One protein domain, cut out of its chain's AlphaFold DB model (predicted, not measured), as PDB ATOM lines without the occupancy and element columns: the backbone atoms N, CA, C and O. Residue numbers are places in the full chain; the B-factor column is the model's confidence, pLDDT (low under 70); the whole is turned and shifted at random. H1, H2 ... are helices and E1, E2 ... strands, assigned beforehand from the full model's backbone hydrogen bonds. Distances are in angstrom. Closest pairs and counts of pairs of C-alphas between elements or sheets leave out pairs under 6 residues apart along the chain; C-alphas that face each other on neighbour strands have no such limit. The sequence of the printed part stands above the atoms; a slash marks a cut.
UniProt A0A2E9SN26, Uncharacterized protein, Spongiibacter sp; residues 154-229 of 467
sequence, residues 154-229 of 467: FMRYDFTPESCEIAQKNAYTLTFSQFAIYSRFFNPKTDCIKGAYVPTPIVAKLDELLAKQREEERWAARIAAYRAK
ATOM      1  N   PHE A 154      14.563  22.702  25.502       92.88
ATOM      2  CA  PHE A 154      13.779  23.921  25.672       92.88
ATOM      3  C   PHE A 154      12.555  23.662  26.543       92.88
ATOM      4  O   PHE A 154      12.048  22.550  26.640       92.88
ATOM      5  N   MET A 155      12.036  24.722  27.142       92.94
ATOM      6  CA  MET A 155      10.765  24.704  27.853       92.94
ATOM      7  C   MET A 155       9.986  25.977  27.555       92.94
ATOM      8  O   MET A 155      10.570  27.005  27.205       92.94
ATOM      9  N   ARG A 156       8.662  25.921  27.707       92.50
ATOM     10  CA  ARG A 156       7.839  27.129  27.648       92.50
ATOM     11  C   ARG A 156       8.087  27.991  28.880       92.50
ATOM     12  O   ARG A 156       8.049  27.494  30.003       92.50
ATOM     13  N   TYR A 157       8.299  29.279  28.650       91.88
ATOM     14  CA  TYR A 157       8.500  30.282  29.682       91.88
ATOM     15  C   TYR A 157       7.602  31.494  29.432       91.88
ATOM     16  O   TYR A 157       7.501  32.002  28.315       91.88
ATOM     17  N   ASP A 158       6.961  31.966  30.497       93.31
ATOM     18  CA  ASP A 158       6.115  33.153  30.472       93.31
ATOM     19  C   ASP A 158       6.925  34.360  30.945       93.31
ATOM     20  O   ASP A 158       7.009  34.636  32.144       93.31
ATOM     21  N   PHE A 159       7.521  35.098  30.003       91.38
ATOM     22  CA  PHE A 159       8.252  36.316  30.345       91.38
ATOM     23  C   PHE A 159       7.323  37.362  30.984       91.38
ATOM     24  O   PHE A 159       6.344  37.819  30.393       91.38
ATOM     25  N   THR A 160       7.673  37.773  32.199       91.25
ATOM     26  CA  THR A 160       7.151  38.969  32.876       91.25
ATOM     27  C   THR A 160       8.003  40.198  32.527       91.25
ATOM     28  O   THR A 160       9.176  40.025  32.167       91.25
ATOM     29  N   PRO A 161       7.490  41.436  32.695       89.50
ATOM     30  CA  PRO A 161       8.295  42.648  32.516       89.50
ATOM     31  C   PRO A 161       9.605  42.622  33.322       89.50
ATOM     32  O   PRO A 161      10.663  42.918  32.774       89.50
ATOM     33  N   GLU A 162       9.547  42.167  34.579       89.81
ATOM     34  CA  GLU A 162      10.716  41.996  35.457       89.81
ATOM     35  C   GLU A 162      11.734  41.012  34.863       89.81
ATOM     36  O   GLU A 162      12.912  41.332  34.710       89.81
ATOM     37  N   SER A 163      11.279  39.811  34.487       90.56
ATOM     38  CA  SER A 163      12.163  38.780  33.929       90.56
ATOM     39  C   SER A 163      12.815  39.223  32.622       90.56
ATOM     40  O   SER A 163      13.977  38.902  32.382       90.56
ATOM     41  N   CYS A 164      12.107  40.003  31.802       89.88
ATOM     42  CA  CYS A 164      12.669  40.502  30.559       89.88
ATOM     43  C   CYS A 164      13.712  41.601  30.798       89.88
ATOM     44  O   CYS A 164      14.763  41.602  30.157       89.88
ATOM     45  N   GLU A 165      13.480  42.495  31.762       90.31
ATOM     46  CA  GLU A 165      14.475  43.496  32.152       90.31
ATOM     47  C   GLU A 165      15.761  42.827  32.666       90.31
ATOM     48  O   GLU A 165      16.869  43.213  32.276       90.31
ATOM     49  N   ILE A 166      15.629  41.775  33.482       90.56
ATOM     50  CA  ILE A 166      16.772  40.972  33.931       90.56
ATOM     51  C   ILE A 166      17.459  40.286  32.752       90.56
ATOM     52  O   ILE A 166      18.690  40.338  32.671       90.56
ATOM     53  N   ALA A 167      16.700  39.680  31.835       88.62
ATOM     54  CA  ALA A 167      17.248  39.036  30.645       88.62
ATOM     55  C   ALA A 167      18.078  40.019  29.810       88.62
ATOM     56  O   ALA A 167      19.193  39.705  29.396       88.62
ATOM     57  N   GLN A 168      17.570  41.240  29.629       87.19
ATOM     58  CA  GLN A 168      18.251  42.294  28.890       87.19
ATOM     59  C   GLN A 168      19.526  42.769  29.600       87.19
ATOM     60  O   GLN A 168      20.572  42.891  28.961       87.19
ATOM     61  N   LYS A 169      19.472  43.012  30.917       87.12
ATOM     62  CA  LYS A 169      20.634  43.439  31.718       87.12
ATOM     63  C   LYS A 169      21.736  42.376  31.780       87.12
ATOM     64  O   LYS A 169      22.907  42.725  31.904       87.12
ATOM     65  N   ASN A 170      21.370  41.098  31.678       86.88
ATOM     66  CA  ASN A 170      22.268  39.958  31.872       86.88
ATOM     67  C   ASN A 170      22.473  39.115  30.602       86.88
ATOM     68  O   ASN A 170      22.885  37.961  30.701       86.88
ATOM     69  N   ALA A 171      22.228  39.671  29.410       81.00
ATOM     70  CA  ALA A 171      22.260  38.924  28.146       81.00
ATOM     71  C   ALA A 171      23.560  38.119  27.931       81.00
ATOM     72  O   ALA A 171      23.524  36.975  27.482       81.00
ATOM     73  N   TYR A 172      24.714  38.672  28.324       77.25
ATOM     74  CA  TYR A 172      26.001  37.969  28.241       77.25
ATOM     75  C   TYR A 172      26.072  36.749  29.175       77.25
ATOM     76  O   TYR A 172      26.546  35.684  28.788       77.25
ATOM     77  N   THR A 173      25.564  36.881  30.401       80.75
ATOM     78  CA  THR A 173      25.558  35.816  31.419       80.75
ATOM     79  C   THR A 173      24.556  34.706  31.099       80.75
ATOM     80  O   THR A 173      24.697  33.595  31.598       80.75
ATOM     81  N   LEU A 174      23.569  34.986  30.246       82.69
ATOM     82  CA  LEU A 174      22.585  34.015  29.766       82.69
ATOM     83  C   LEU A 174      23.048  33.252  28.516       82.69
ATOM     84  O   LEU A 174      22.258  32.538  27.905       82.69
ATOM     85  N   THR A 175      24.322  33.364  28.133       80.38
ATOM     86  CA  THR A 175      24.883  32.602  27.013       80.38
ATOM     87  C   THR A 175      25.431  31.260  27.494       80.38
ATOM     88  O   THR A 175      26.406  31.205  28.244       80.38
ATOM     89  N   PHE A 176      24.841  30.161  27.019       80.94
ATOM     90  CA  PHE A 176      25.296  28.799  27.308       80.94
ATOM     91  C   PHE A 176      25.918  28.169  26.063       80.94
ATOM     92  O   PHE A 176      25.348  28.240  24.977       80.94
ATOM     93  N   SER A 177      27.064  27.503  26.220       78.75
ATOM     94  CA  SER A 177      27.856  26.944  25.110       78.75
ATOM     95  C   SER A 177      27.177  25.830  24.310       78.75
ATOM     96  O   SER A 177      27.686  25.456  23.264       78.75
ATOM     97  N   GLN A 178      26.081  25.267  24.818       81.12
ATOM     98  CA  GLN A 178      25.267  24.248  24.145       81.12
ATOM     99  C   GLN A 178      23.987  24.823  23.507       81.12
ATOM    100  O   GLN A 178      23.214  24.078  22.917       81.12
ATOM    101  N   PHE A 179      23.769  26.132  23.670       85.94
ATOM    102  CA  PHE A 179      22.660  26.918  23.126       85.94
ATOM    103  C   PHE A 179      23.197  28.251  22.574       85.94
ATOM    104  O   PHE A 179      22.540  29.296  22.678       85.94
ATOM    105  N   ALA A 180      24.431  28.269  22.055       82.38
ATOM    106  CA  ALA A 180      25.071  29.516  21.650       82.38
ATOM    107  C   ALA A 180      24.398  30.088  20.400       82.38
ATOM    108  O   ALA A 180      24.302  31.307  20.264       82.38
ATOM    109  N   ILE A 181      23.881  29.219  19.519       84.38
ATOM    110  CA  ILE A 181      23.070  29.648  18.378       84.38
ATOM    111  C   ILE A 181      21.809  30.357  18.876       84.38
ATOM    112  O   ILE A 181      21.609  31.517  18.525       84.38
ATOM    113  N   TYR A 182      21.016  29.725  19.752       85.44
ATOM    114  CA  TYR A 182      19.836  30.367  20.347       85.44
ATOM    115  C   TYR A 182      20.189  31.725  20.966       85.44
ATOM    116  O   TYR A 182      19.600  32.737  20.605       85.44
ATOM    117  N   SER A 183      21.207  31.763  21.831       82.12
ATOM    118  CA  SER A 183      21.606  32.973  22.571       82.12
ATOM    119  C   SER A 183      22.016  34.126  21.651       82.12
ATOM    120  O   SER A 183      21.901  35.291  22.016       82.12
ATOM    121  N   ARG A 184      22.506  33.813  20.447       81.19
ATOM    122  CA  ARG A 184      22.929  34.805  19.457       81.19
ATOM    123  C   ARG A 184      21.769  35.388  18.656       81.19
ATOM    124  O   ARG A 184      21.867  36.523  18.181       81.19
ATOM    125  N   PHE A 185      20.710  34.610  18.459       80.31
ATOM    126  CA  PHE A 185      19.550  35.037  17.679       80.31
ATOM    127  C   PHE A 185      18.414  35.572  18.538       80.31
ATOM    128  O   PHE A 185      17.723  36.474  18.063       80.31
ATOM    129  N   PHE A 186      18.315  35.118  19.788       79.12
ATOM    130  CA  PHE A 186      17.387  35.631  20.783       79.12
ATOM    131  C   PHE A 186      17.623  37.121  21.041       79.12
ATOM    132  O   PHE A 186      18.710  37.549  21.438       79.12
ATOM    133  N   ASN A 187      16.582  37.913  20.834       77.25
ATOM    134  CA  ASN A 187      16.543  39.333  21.117       77.25
ATOM    135  C   ASN A 187      15.561  39.589  22.268       77.25
ATOM    136  O   ASN A 187      14.351  39.592  22.046       77.25
ATOM    137  N   PRO A 188      16.048  39.901  23.484       75.44
ATOM    138  CA  PRO A 188      15.179  40.163  24.629       75.44
ATOM    139  C   PRO A 188      14.117  41.243  24.367       75.44
ATOM    140  O   PRO A 188      13.037  41.197  24.936       75.44
ATOM    141  N   LYS A 189      14.371  42.214  23.479       74.25
ATOM    142  CA  LYS A 189      13.397  43.285  23.209       74.25
ATOM    143  C   LYS A 189      12.165  42.820  22.435       74.25
ATOM    144  O   LYS A 189      11.122  43.452  22.553       74.25
ATOM    145  N   THR A 190      12.297  41.781  21.615       77.62
ATOM    146  CA  THR A 190      11.229  41.299  20.724       77.62
ATOM    147  C   THR A 190      10.731  39.913  21.109       77.62
ATOM    148  O   THR A 190       9.563  39.609  20.893       77.62
ATOM    149  N   ASP A 191      11.588  39.098  21.721       79.88
ATOM    150  CA  ASP A 191      11.354  37.664  21.898       79.88
ATOM    151  C   ASP A 191      10.923  37.308  23.335       79.88
ATOM    152  O   ASP A 191      10.527  36.174  23.600       79.88
ATOM    153  N   CYS A 192      10.946  38.272  24.269       86.50
ATOM    154  CA  CYS A 192      10.366  38.136  25.611       86.50
ATOM    155  C   CYS A 192       8.826  38.141  25.562       86.50
ATOM    156  O   CYS A 192       8.173  39.090  26.005       86.50
ATOM    157  N   ILE A 193       8.229  37.083  25.027       87.31
ATOM    158  CA  ILE A 193       6.775  36.924  24.950       87.31
ATOM    159  C   ILE A 193       6.284  35.830  25.898       87.31
ATOM    160  O   ILE A 193       7.044  34.980  26.363       87.31
ATOM    161  N   LYS A 194       4.984  35.845  26.189       87.44
ATOM    162  CA  LYS A 194       4.342  34.780  26.961       87.44
ATOM    163  C   LYS A 194       4.386  33.462  26.177       87.44
ATOM    164  O   LYS A 194       4.094  33.455  24.983       87.44
ATOM    165  N   GLY A 195       4.711  32.358  26.844       85.94
ATOM    166  CA  GLY A 195       4.799  31.031  26.241       85.94
ATOM    167  C   GLY A 195       5.975  30.833  25.284       85.94
ATOM    168  O   GLY A 195       5.932  29.897  24.487       85.94
ATOM    169  N   ALA A 196       7.003  31.686  25.337       88.31
ATOM    170  CA  ALA A 196       8.197  31.542  24.509       88.31
ATOM    171  C   ALA A 196       8.941  30.242  24.844       88.31
ATOM    172  O   ALA A 196       9.049  29.864  26.010       88.31
ATOM    173  N   TYR A 197       9.493  29.571  23.834       90.25
ATOM    174  CA  TYR A 197      10.408  28.458  24.071       90.25
ATOM    175  C   TYR A 197      11.804  28.987  24.379       90.25
ATOM    176  O   TYR A 197      12.432  29.641  23.550       90.25
ATOM    177  N   VAL A 198      12.295  28.667  25.572       90.56
ATOM    178  CA  VAL A 198      13.587  29.124  26.084       90.56
ATOM    179  C   VAL A 198      14.397  27.903  26.524       90.56
ATOM    180  O   VAL A 198      13.828  26.989  27.126       90.56
ATOM    181  N   PRO A 199      15.714  27.853  26.262       92.50
ATOM    182  CA  PRO A 199      16.575  26.807  26.794       92.50
ATOM    183  C   PRO A 199      16.439  26.668  28.309       92.50
ATOM    184  O   PRO A 199      16.565  27.648  29.047       92.50
ATOM    185  N   THR A 200      16.261  25.440  28.790       92.75
ATOM    186  CA  THR A 200      16.066  25.149  30.219       92.75
ATOM    187  C   THR A 200      17.157  25.749  31.126       92.75
ATOM    188  O   THR A 200      16.814  26.313  32.167       92.75
ATOM    189  N   PRO A 201      18.462  25.734  30.764       91.75
ATOM    190  CA  PRO A 201      19.497  26.375  31.583       91.75
ATOM    191  C   PRO A 201      19.361  27.900  31.677       91.75
ATOM    192  O   PRO A 201      19.713  28.485  32.701       91.75
ATOM    193  N   ILE A 202      18.844  28.545  30.626       90.56
ATOM    194  CA  ILE A 202      18.600  29.993  30.612       90.56
ATOM    195  C   ILE A 202      17.457  30.326  31.570       90.56
ATOM    196  O   ILE A 202      17.606  31.246  32.370       90.56
ATOM    197  N   VAL A 203      16.372  29.545  31.554       91.94
ATOM    198  CA  VAL A 203      15.247  29.701  32.496       91.94
ATOM    199  C   VAL A 203      15.716  29.555  33.944       91.94
ATOM    200  O   VAL A 203      15.489  30.450  34.755       91.94
ATOM    201  N   ALA A 204      16.464  28.494  34.257       92.69
ATOM    202  CA  ALA A 204      16.992  28.285  35.606       92.69
ATOM    203  C   ALA A 204      17.873  29.457  36.079       92.69
ATOM    204  O   ALA A 204      17.796  29.877  37.235       92.69
ATOM    205  N   LYS A 205      18.694  30.023  35.179       93.06
ATOM    206  CA  LYS A 205      19.544  31.172  35.508       93.06
ATOM    207  C   LYS A 205      18.751  32.469  35.666       93.06
ATOM    208  O   LYS A 205      19.088  33.275  36.532       93.06
ATOM    209  N   LEU A 206      17.713  32.678  34.861       91.81
ATOM    210  CA  LEU A 206      16.791  33.807  35.003       91.81
ATOM    211  C   LEU A 206      16.103  33.786  36.369       91.81
ATOM    212  O   LEU A 206      16.092  34.809  37.052       91.81
ATOM    213  N   ASP A 207      15.611  32.626  36.800       92.00
ATOM    214  CA  ASP A 207      14.943  32.476  38.094       92.00
ATOM    215  C   ASP A 207      15.899  32.731  39.273       92.00
ATOM    216  O   ASP A 207      15.528  33.401  40.240       92.00
ATOM    217  N   GLU A 208      17.155  32.280  39.177       93.44
ATOM    218  CA  GLU A 208      18.207  32.593  40.155       93.44
ATOM    219  C   GLU A 208      18.448  34.110  40.258       93.44
ATOM    220  O   GLU A 208      18.501  34.669  41.358       93.44
ATOM    221  N   LEU A 209      18.567  34.796  39.116       92.44
ATOM    222  CA  LEU A 209      18.791  36.244  39.067       92.44
ATOM    223  C   LEU A 209      17.587  37.027  39.610       92.44
ATOM    224  O   LEU A 209      17.775  37.979  40.370       92.44
ATOM    225  N   LEU A 210      16.364  36.600  39.284       92.31
ATOM    226  CA  LEU A 210      15.123  37.162  39.828       92.31
ATOM    227  C   LEU A 210      15.059  37.011  41.351       92.31
ATOM    228  O   LEU A 210      14.721  37.962  42.059       92.31
ATOM    229  N   ALA A 211      15.391  35.828  41.872       92.50
ATOM    230  CA  ALA A 211      15.406  35.578  43.309       92.50
ATOM    231  C   ALA A 211      16.424  36.478  44.023       92.50
ATOM    232  O   ALA A 211      16.090  37.095  45.038       92.50
ATOM    233  N   LYS A 212      17.627  36.611  43.454       91.69
ATOM    234  CA  LYS A 212      18.683  37.470  43.994       91.69
ATOM    235  C   LYS A 212      18.271  38.942  44.024       91.69
ATOM    236  O   LYS A 212      18.427  39.588  45.057       91.69
ATOM    237  N   GLN A 213      17.695  39.461  42.939       89.56
ATOM    238  CA  GLN A 213      17.221  40.847  42.900       89.56
ATOM    239  C   GLN A 213      16.158  41.103  43.978       89.56
ATOM    240  O   GLN A 213      16.241  42.083  44.717       89.56
ATOM    241  N   ARG A 214      15.192  40.190  44.134       90.75
ATOM    242  CA  ARG A 214      14.153  40.310  45.170       90.75
ATOM    243  C   ARG A 214      14.732  40.278  46.583       90.75
ATOM    244  O   ARG A 214      14.206  40.939  47.478       90.75
ATOM    245  N   GLU A 215      15.788  39.505  46.819       90.88
ATOM    246  CA  GLU A 215      16.487  39.492  48.105       90.88
ATOM    247  C   GLU A 215      17.212  40.817  48.371       90.88
ATOM    248  O   GLU A 215      17.068  41.381  49.458       90.88
ATOM    249  N   GLU A 216      17.915  41.355  47.372       87.50
ATOM    250  CA  GLU A 216      18.577  42.662  47.448       87.50
ATOM    251  C   GLU A 216      17.570  43.790  47.730       87.50
ATOM    252  O   GLU A 216      17.806  44.625  48.605       87.50
ATOM    253  N   GLU A 217      16.407  43.773  47.077       87.81
ATOM    254  CA  GLU A 217      15.318  44.729  47.307       87.81
ATOM    255  C   GLU A 217      14.722  44.605  48.717       87.81
ATOM    256  O   GLU A 217      14.533  45.610  49.409       87.81
ATOM    257  N   ARG A 218      14.475  43.378  49.199       90.88
ATOM    258  CA  ARG A 218      14.006  43.137  50.578       90.88
ATOM    259  C   ARG A 218      15.022  43.614  51.608       90.88
ATOM    260  O   ARG A 218      14.647  44.224  52.612       90.88
ATOM    261  N   TRP A 219      16.301  43.336  51.377       81.31
ATOM    262  CA  TRP A 219      17.385  43.785  52.238       81.31
ATOM    263  C   TRP A 219      17.482  45.313  52.257       81.31
ATOM    264  O   TRP A 219      17.520  45.912  53.336       81.31
ATOM    265  N   ALA A 220      17.420  45.954  51.089       81.50
ATOM    266  CA  ALA A 220      17.401  47.405  50.965       81.50
ATOM    267  C   ALA A 220      16.195  48.024  51.692       81.50
ATOM    268  O   ALA A 220      16.366  48.977  52.455       81.50
ATOM    269  N   ALA A 221      14.999  47.446  51.548       85.06
ATOM    270  CA  ALA A 221      13.796  47.883  52.254       85.06
ATOM    271  C   ALA A 221      13.936  47.738  53.779       85.06
ATOM    272  O   ALA A 221      13.570  48.644  54.532       85.06
ATOM    273  N   ARG A 222      14.530  46.636  54.257       86.19
ATOM    274  CA  ARG A 222      14.808  46.421  55.684       86.19
ATOM    275  C   ARG A 222      15.812  47.439  56.227       86.19
ATOM    276  O   ARG A 222      15.588  47.984  57.309       86.19
ATOM    277  N   ILE A 223      16.884  47.726  55.488       79.25
ATOM    278  CA  ILE A 223      17.846  48.778  55.844       79.25
ATOM    279  C   ILE A 223      17.158  50.141  55.872       79.25
ATOM    280  O   ILE A 223      17.364  50.895  56.819       79.25
ATOM    281  N   ALA A 224      16.330  50.463  54.878       78.19
ATOM    282  CA  ALA A 224      15.600  51.726  54.826       78.19
ATOM    283  C   ALA A 224      14.655  51.880  56.029       78.19
ATOM    284  O   ALA A 224      14.653  52.924  56.683       78.19
ATOM    285  N   ALA A 225      13.925  50.821  56.391       81.25
ATOM    286  CA  ALA A 225      13.048  50.802  57.559       81.25
ATOM    287  C   ALA A 225      13.822  50.927  58.885       81.25
ATOM    288  O   ALA A 225      13.378  51.638  59.789       81.25
ATOM    289  N   TYR A 226      14.981  50.270  59.004       78.88
ATOM    290  CA  TYR A 226      15.878  50.437  60.150       78.88
ATOM    291  C   TYR A 226      16.375  51.881  60.240       78.88
ATOM    292  O   TYR A 226      16.214  52.525  61.276       78.88
ATOM    293  N   ARG A 227      16.905  52.418  59.132       71.12
ATOM    294  CA  ARG A 227      17.384  53.799  59.035       71.12
ATOM    295  C   ARG A 227      16.302  54.783  59.426       71.12
ATOM    296  O   ARG A 227      16.596  55.658  60.220       71.12
ATOM    297  N   ALA A 228      15.057  54.624  58.986       72.56
ATOM    298  CA  ALA A 228      13.960  55.528  59.344       72.56
ATOM    299  C   ALA A 228      13.700  55.631  60.864       72.56
ATOM    300  O   ALA A 228      13.261  56.679  61.333       72.56
ATOM    301  N   LYS A 229      14.004  54.586  61.649       78.69
ATOM    302  CA  LYS A 229      13.716  54.517  63.096       78.69
ATOM    303  C   LYS A 229      14.859  54.990  64.003       78.69
ATOM    304  O   LYS A 229      14.660  55.091  65.211       78.69
TER     305      LYS A 229
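Overview. This is residues 154 to 229 of the 467 residues of an uncharacterized protein of Spongiibacter sp (UniProt A0A2E9SN26). One long helix, H4, begins in a small compact head and sticks out of it as an arm, with residues 214 to 229 standing free. The head holds a small two-stranded sheet, E1 and E2, at the beginning of H4, the helix H1 crossing H4 farther along, and the short helices H2 and H3 with their loops. The printed part has 76 residues, with four named helices and two named strands in the order E1, H1, H2, H3, E2, H4; the sheet is antiparallel, in the order E1, E2, and the class is mostly helix. The whole is loose, with a radius of gyration of the C-alphas of 15.0 A, and its outline is a rod of 52 by 24 by 18 A, whose length is made by the arm.

Along the chain. Strand E1, residues 154 to 157, begins with C-alpha 154 at (13.779, 23.921, 25.672) and is 9.2 A from first to last C-alpha. Strand E2, residues 196 to 199, is 9.9 A long. Helix H4, residues 200 to 229, follows E2 with no residue between them and is 44.1 A long, from C-alpha 200 at (16.066, 25.149, 30.219) to C-alpha 229 at (13.716, 54.517, 63.096). Helix H1, residues 161 to 169, is 12.4 A long. Helix H2, residues 180 to 185, is 8.8 A long, and helix H3, residues 188 to 191, is 5.3 A long.

Arrangement. E1 and E2 are antiparallel neighbours, with 136 degrees between their directions. N 155 and O 198 are within hydrogen-bond range at 2.9 A, and so are N 196 and O 157 at 3.0 A. The closest C-alphas of E1 and H4 are those of Phe 154 and Thr 200, 5.2 A apart. H4 touches H1 with its residues 206 to 210 alone; the closest C-alphas are those of Ser 163 and Leu 210, 6.8 A apart, and the two helices are about perpendicular at 76 degrees. H1 also touches H3, where the C-alphas of Gln 168 and Pro 188 are closest, 5.7 A apart. H3 and H4 are apart. H2 touches no helix, and it is only just apart from E2, with closest C-alphas 8.1 A apart. Every O i to N i+4 pair is within hydrogen-bond range in H1 and H2; in H4 25 of 26 are, and H3 is too short for such a pair.

Size, cuts and confidence. The two C-alphas farthest apart are those of Ile 181 and Lys 229, at 52.0 A. Without residues 214 to 229, the body has 60 residues, spans 26 by 21 by 19 A and has a radius of gyration of 10.2 A. The printed part has no cut. The link from H1 to H2, 10 residues, is short; the other links are tight. The mean pLDDT of the printed part is 86.1, and no printed residue is under 70.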